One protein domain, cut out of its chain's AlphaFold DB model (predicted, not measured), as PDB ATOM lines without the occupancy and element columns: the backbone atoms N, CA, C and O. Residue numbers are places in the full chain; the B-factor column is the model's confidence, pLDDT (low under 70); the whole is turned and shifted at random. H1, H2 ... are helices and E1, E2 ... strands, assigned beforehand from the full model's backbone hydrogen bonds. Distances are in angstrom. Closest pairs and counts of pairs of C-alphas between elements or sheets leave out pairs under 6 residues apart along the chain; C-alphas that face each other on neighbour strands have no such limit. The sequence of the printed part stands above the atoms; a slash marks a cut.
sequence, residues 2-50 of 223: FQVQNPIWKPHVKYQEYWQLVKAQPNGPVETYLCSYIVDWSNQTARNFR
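AT A GLANCE: This is residues 2 to 50 of the 223 residues of a protein of Penicillium italicum (UniProt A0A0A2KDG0). Antiparallel strands E1 and E2 make a narrow two-stranded ribbon, with short helix H1 and the loop of residues 24 to 36 at one end, where residues 27 to 32 stick out. At the other end lie the tail of residues 2 to 8 and short helix H2. The printed part has 49 residues, in the order E1, H1, E2, H2; the class is mixed, with under half of the residues in named elements. It is only just loose, close to extended, with a radius of gyration of the C-alphas of 14.2 A and spans of 39 by 23 by 13 A.

IN THESE COORDINATES: E1, residues 9 to 15, begins at C-alpha 9 (188.229, 126.247, 201.580) and is 18.1 A long. E2, residues 37 to 43, is 18.8 A long. H1 is residues 18 to 23; H2, residues 45 to 48, ends at C-alpha 48 (186.846, 134.964, 195.042).

HOW THE PARTS SIT: E1 and E2 are antiparallel at 148 degrees; N 12 and O 40, 2.8 A apart, are within hydrogen-bond range. In H1 every O i to N i+4 pair is within range; H2 is too short for one. H1 and H2 are apart.

THE WHOLE: The C-alphas farthest apart, of Gln 5 and Lys 23, are 41.2 A apart. The link H1 to E2 is long. The printed part has no cut; residues 2 to 6 have pLDDT under 70.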
ATOM      1  N   PHE A   2     181.800 117.875 200.933       39.62
ATOM      2  CA  PHE A   2     182.102 117.770 199.507       39.62
ATOM      3  C   PHE A   2     180.732 117.930 198.831       39.62
ATOM      4  O   PHE A   2     179.761 117.452 199.416       39.62
ATOM      5  N   GLN A   3     180.643 118.598 197.673       53.50
ATOM      6  CA  GLN A   3     179.397 118.972 196.954       53.50
ATOM      7  C   GLN A   3     178.755 120.336 197.297       53.50
ATOM      8  O   GLN A   3     177.578 120.540 197.016       53.50
ATOM      9  N   VAL A   4     179.497 121.300 197.853       61.91
ATOM     10  CA  VAL A   4     179.019 122.698 197.927       61.91
ATOM     11  C   VAL A   4     179.594 123.471 196.742       61.91
ATOM     12  O   VAL A   4     180.796 123.392 196.493       61.91
ATOM     13  N   GLN A   5     178.751 124.195 196.004       58.12
ATOM     14  CA  GLN A   5     179.191 125.095 194.936       58.12
ATOM     15  C   GLN A   5     180.018 126.233 195.568       58.12
ATOM     16  O   GLN A   5     179.553 126.859 196.517       58.12
ATOM     17  N   ASN A   6     181.242 126.470 195.082       61.72
ATOM     18  CA  ASN A   6     182.198 127.461 195.612       61.72
ATOM     19  C   ASN A   6     182.558 127.278 197.103       61.72
ATOM     20  O   ASN A   6     182.217 128.125 197.934       61.72
ATOM     21  N   PRO A   7     183.257 126.189 197.480       74.50
ATOM     22  CA  PRO A   7     183.677 126.000 198.861       74.50
ATOM     23  C   PRO A   7     184.626 127.127 199.298       74.50
ATOM     24  O   PRO A   7     185.545 127.500 198.572       74.50
ATOM     25  N   ILE A   8     184.419 127.641 200.515       83.69
ATOM     26  CA  ILE A   8     185.290 128.663 201.125       83.69
ATOM     27  C   ILE A   8     186.734 128.163 201.218       83.69
ATOM     28  O   ILE A   8     187.666 128.934 201.031       83.69
ATOM     29  N   TRP A   9     186.919 126.873 201.489       84.44
ATOM     30  CA  TRP A   9     188.229 126.247 201.580       84.44
ATOM     31  C   TRP A   9     188.475 125.375 200.356       84.44
ATOM     32  O   TRP A   9     187.730 124.423 200.110       84.44
ATOM     33  N   LYS A  10     189.533 125.686 199.606       83.12
ATOM     34  CA  LYS A  10     189.988 124.876 198.472       83.12
ATOM     35  C   LYS A  10     191.235 124.089 198.891       83.12
ATOM     36  O   LYS A  10     192.213 124.715 199.317       83.12
ATOM     37  N   PRO A  11     191.221 122.747 198.803       84.25
ATOM     38  CA  PRO A  11     192.415 121.960 199.056       84.25
ATOM     39  C   PRO A  11     193.406 122.159 197.908       84.25
ATOM     40  O   PRO A  11     193.012 122.276 196.746       84.25
ATOM     41  N   HIS A  12     194.692 122.174 198.228       80.44
ATOM     42  CA  HIS A  12     195.769 122.223 197.250       80.44
ATOM     43  C   HIS A  12     196.983 121.442 197.752       80.44
ATOM     44  O   HIS A  12     197.134 121.181 198.946       80.44
ATOM     45  N   VAL A  13     197.846 121.046 196.818       82.81
ATOM     46  CA  VAL A  13     199.124 120.417 197.149       82.81
ATOM     47  C   VAL A  13     200.128 121.519 197.456       82.81
ATOM     48  O   VAL A  13     200.437 122.337 196.590       82.81
ATOM     49  N   LYS A  14     200.647 121.514 198.680       83.25
ATOM     50  CA  LYS A  14     201.736 122.383 199.110       83.25
ATOM     51  C   LYS A  14     203.010 121.567 199.200       83.25
ATOM     52  O   LYS A  14     203.069 120.563 199.906       83.25
ATOM     53  N   TYR A  15     204.028 122.002 198.477       82.19
ATOM     54  CA  TYR A  15     205.332 121.360 198.493       82.19
ATOM     55  C   TYR A  15     206.181 121.929 199.625       82.19
ATOM     56  O   TYR A  15     206.131 123.128 199.901       82.19
ATOM     57  N   GLN A  16     206.960 121.067 200.268       79.81
ATOM     58  CA  GLN A  16     207.936 121.473 201.272       79.81
ATOM     59  C   GLN A  16     209.310 121.595 200.614       79.81
ATOM     60  O   GLN A  16     209.696 120.755 199.802       79.81
ATOM     61  N   GLU A  17     210.064 122.634 200.962       78.81
ATOM     62  CA  GLU A  17     211.458 122.729 200.538       78.81
ATOM     63  C   GLU A  17     212.283 121.625 201.209       78.81
ATOM     64  O   GLU A  17     212.330 121.546 202.437       78.81
ATOM     65  N   TYR A  18     213.017 120.822 200.436       76.25
ATOM     66  CA  TYR A  18     213.868 119.762 200.985       76.25
ATOM     67  C   TYR A  18     214.885 120.300 201.993       76.25
ATOM     68  O   TYR A  18     215.168 119.658 203.002       76.25
ATOM     69  N   TRP A  19     215.413 121.506 201.763       71.19
ATOM     70  CA  TRP A  19     216.335 122.135 202.704       71.19
ATOM     71  C   TRP A  19     215.694 122.413 204.061       71.19
ATOM     72  O   TRP A  19     216.386 122.286 205.070       71.19
ATOM     73  N   GLN A  20     214.403 122.752 204.104       71.00
ATOM     74  CA  GLN A  20     213.685 122.896 205.369       71.00
ATOM     75  C   GLN A  20     213.568 121.551 206.083       71.00
ATOM     76  O   GLN A  20     213.802 121.519 207.282       71.00
ATOM     77  N   LEU A  21     213.331 120.451 205.358       70.06
ATOM     78  CA  LEU A  21     213.225 119.105 205.945       70.06
ATOM     79  C   LEU A  21     214.536 118.602 206.573       70.06
ATOM     80  O   LEU A  21     214.507 117.760 207.465       70.06
ATOM     81  N   VAL A  22     215.689 119.096 206.106       74.81
ATOM     82  CA  VAL A  22     217.013 118.650 206.581       74.81
ATOM     83  C   VAL A  22     217.633 119.614 207.598       74.81
ATOM     84  O   VAL A  22     218.357 119.178 208.491       74.81
ATOM     85  N   LYS A  23     217.400 120.927 207.468       77.50
ATOM     86  CA  LYS A  23     218.071 121.947 208.297       77.50
ATOM     87  C   LYS A  23     217.308 122.325 209.561       77.50
ATOM     88  O   LYS A  23     217.923 122.833 210.495       77.50
ATOM     89  N   ALA A  24     215.995 122.137 209.583       78.38
ATOM     90  CA  ALA A  24     215.148 122.518 210.701       78.38
ATOM     91  C   ALA A  24     214.019 121.503 210.879       78.38
ATOM     92  O   ALA A  24     213.680 120.757 209.968       78.38
ATOM     93  N   GLN A  25     213.424 121.472 212.065       79.50
ATOM     94  CA  GLN A  25     212.211 120.694 212.274       79.50
ATOM     95  C   GLN A  25     211.048 121.381 211.532       79.50
ATOM     96  O   GLN A  25     210.815 122.568 211.782       79.50
ATOM     97  N   PRO A  26     210.324 120.687 210.633       79.44
ATOM     98  CA  PRO A  26     209.175 121.268 209.949       79.44
ATOM     99  C   PRO A  26     208.054 121.634 210.927       79.44
ATOM    100  O   PRO A  26     207.900 121.030 211.990       79.44
ATOM    101  N   ASN A  27     207.231 122.609 210.552       75.94
ATOM    102  CA  ASN A  27     206.024 122.926 211.310       75.94
ATOM    103  C   ASN A  27     204.946 121.862 211.056       75.94
ATOM    104  O   ASN A  27     204.743 121.452 209.916       75.94
ATOM    105  N   GLY A  28     204.205 121.476 212.098       80.88
ATOM    106  CA  GLY A  28     203.068 120.558 211.989       80.88
ATOM    107  C   GLY A  28     203.266 119.215 212.707       80.88
ATOM    108  O   GLY A  28     204.138 119.104 213.574       80.88
ATOM    109  N   PRO A  29     202.427 118.210 212.391       85.12
ATOM    110  CA  PRO A  29     202.492 116.874 212.985       85.12
ATOM    111  C   PRO A  29     203.790 116.146 212.628       85.12
ATOM    112  O   PRO A  29     204.237 116.204 211.480       85.12
ATOM    113  N   VAL A  30     204.356 115.408 213.585       85.88
ATOM    114  CA  VAL A  30     205.625 114.669 213.425       85.88
ATOM    115  C   VAL A  30     205.553 113.669 212.269       85.88
ATOM    116  O   VAL A  30     206.529 113.454 211.555       85.88
ATOM    117  N   GLU A  31     204.370 113.113 212.025       86.88
ATOM    118  CA  GLU A  31     204.069 112.174 210.947       86.88
ATOM    119  C   GLU A  31     204.267 112.782 209.551       86.88
ATOM    120  O   GLU A  31     204.457 112.052 208.582       86.88
ATOM    121  N   THR A  32     204.239 114.114 209.438       84.81
ATOM    122  CA  THR A  32     204.371 114.843 208.165       84.81
ATOM    123  C   THR A  32     205.763 115.419 207.918       84.81
ATOM    124  O   THR A  32     206.012 115.973 206.848       84.81
ATOM    125  N   TYR A  33     206.701 115.263 208.861       84.31
ATOM    126  CA  TYR A  33     208.036 115.869 208.763       84.31
ATOM    127  C   TYR A  33     208.877 115.345 207.607       84.31
ATOM    128  O   TYR A  33     209.800 116.022 207.177       84.31
ATOM    129  N   LEU A  34     208.577 114.153 207.097       81.75
ATOM    130  CA  LEU A  34     209.305 113.556 205.976       81.75
ATOM    131  C   LEU A  34     208.506 113.596 204.667       81.75
ATOM    132  O   LEU A  34     208.940 113.041 203.659       81.75
ATOM    133  N   CYS A  35     207.342 114.247 204.660       84.31
ATOM    134  CA  CYS A  35     206.515 114.367 203.469       84.31
ATOM    135  C   CYS A  35     207.003 115.538 202.609       84.31
ATOM    136  O   CYS A  35     206.880 116.694 203.002       84.31
ATOM    137  N   SER A  36     207.495 115.274 201.398       80.25
ATOM    138  CA  SER A  36     207.918 116.327 200.453       80.25
ATOM    139  C   SER A  36     206.763 117.204 199.948       80.25
ATOM    140  O   SER A  36     206.981 118.291 199.413       80.25
ATOM    141  N   TYR A  37     205.524 116.761 200.153       83.81
ATOM    142  CA  TYR A  37     204.313 117.526 199.911       83.81
ATOM    143  C   TYR A  37     203.241 117.178 200.944       83.81
ATOM    144  O   TYR A  37     203.197 116.069 201.476       83.81
ATOM    145  N   ILE A  38     202.354 118.131 201.206       85.69
ATOM    146  CA  ILE A  38     201.195 117.979 202.083       85.69
ATOM    147  C   ILE A  38     199.944 118.516 201.389       85.69
ATOM    148  O   ILE A  38     200.023 119.318 200.454       85.69
ATOM    149  N   VAL A  39     198.777 118.072 201.849       85.12
ATOM    150  CA  VAL A  39     197.503 118.689 201.468       85.12
ATOM    151  C   VAL A  39     197.258 119.856 202.414       85.12
ATOM    152  O   VAL A  39     197.129 119.654 203.619       85.12
ATOM    153  N   ASP A  40     197.197 121.061 201.860       83.62
ATOM    154  CA  ASP A  40     196.896 122.289 202.592       83.62
ATOM    155  C   ASP A  40     195.575 122.887 202.080       83.62
ATOM    156  O   ASP A  40     195.066 122.523 201.014       83.62
ATOM    157  N   TRP A  41     194.986 123.796 202.846       86.00
ATOM    158  CA  TRP A  41     193.697 124.403 202.544       86.00
ATOM    159  C   TRP A  41     193.853 125.911 202.463       86.00
ATOM    160  O   TRP A  41     194.305 126.556 203.402       86.00
ATOM    161  N   SER A  42     193.438 126.486 201.340       84.06
ATOM    162  CA  SER A  42     193.442 127.935 201.163       84.06
ATOM    163  C   SER A  42     192.027 128.482 201.313       84.06
ATOM    164  O   SER A  42     191.088 127.962 200.701       84.06
ATOM    165  N   ASN A  43     191.876 129.529 202.128       87.25
ATOM    166  CA  ASN A  43     190.625 130.268 202.236       87.25
ATOM    167  C   ASN A  43     190.465 131.158 201.000       87.25
ATOM    168  O   ASN A  43     191.211 132.111 200.795       87.25
ATOM    169  N   GLN A  44     189.469 130.850 200.183       84.00
ATOM    170  CA  GLN A  44     189.205 131.527 198.925       84.00
ATOM    171  C   GLN A  44     188.249 132.712 199.071       84.00
ATOM    172  O   GLN A  44     188.012 133.390 198.081       84.00
ATOM    173  N   THR A  45     187.700 133.007 200.259       83.06
ATOM    174  CA  THR A  45     186.704 134.078 200.448       83.06
ATOM    175  C   THR A  45     187.211 135.398 199.882       83.06
ATOM    176  O   THR A  45     186.683 135.872 198.883       83.06
ATOM    177  N   ALA A  46     188.280 135.964 200.447       82.00
ATOM    178  CA  ALA A  46     188.796 137.257 199.999       82.00
ATOM    179  C   ALA A  46     189.218 137.249 198.521       82.00
ATOM    180  O   ALA A  46     189.121 138.268 197.845       82.00
ATOM    181  N   ARG A  47     189.683 136.098 198.021       80.38
ATOM    182  CA  ARG A  47     190.196 135.947 196.660       80.38
ATOM    183  C   ARG A  47     189.086 135.858 195.611       80.38
ATOM    184  O   ARG A  47     189.206 136.483 194.563       80.38
ATOM    185  N   ASN A  48     188.007 135.144 195.916       80.69
ATOM    186  CA  ASN A  48     186.846 134.964 195.042       80.69
ATOM    187  C   ASN A  48     185.986 136.227 194.938       80.69
ATOM    188  O   ASN A  48     185.276 136.391 193.954       80.69
ATOM    189  N   PHE A  49     186.048 137.113 195.936       83.19
ATOM    190  CA  PHE A  49     185.373 138.413 195.894       83.19
ATOM    191  C   PHE A  49     186.159 139.488 195.136       83.19
ATOM    192  O   PHE A  49     185.651 140.595 194.972       83.19
ATOM    193  N   ARG A  50     187.390 139.205 194.683       87.50
ATOM    194  CA  ARG A  50     188.134 140.179 193.882       87.50
ATOM    195  C   ARG A  50     187.535 140.259 192.486       87.50
ATOM    196  O   ARG A  50     187.314 139.244 191.830       87.50
TER     197      ARG A  50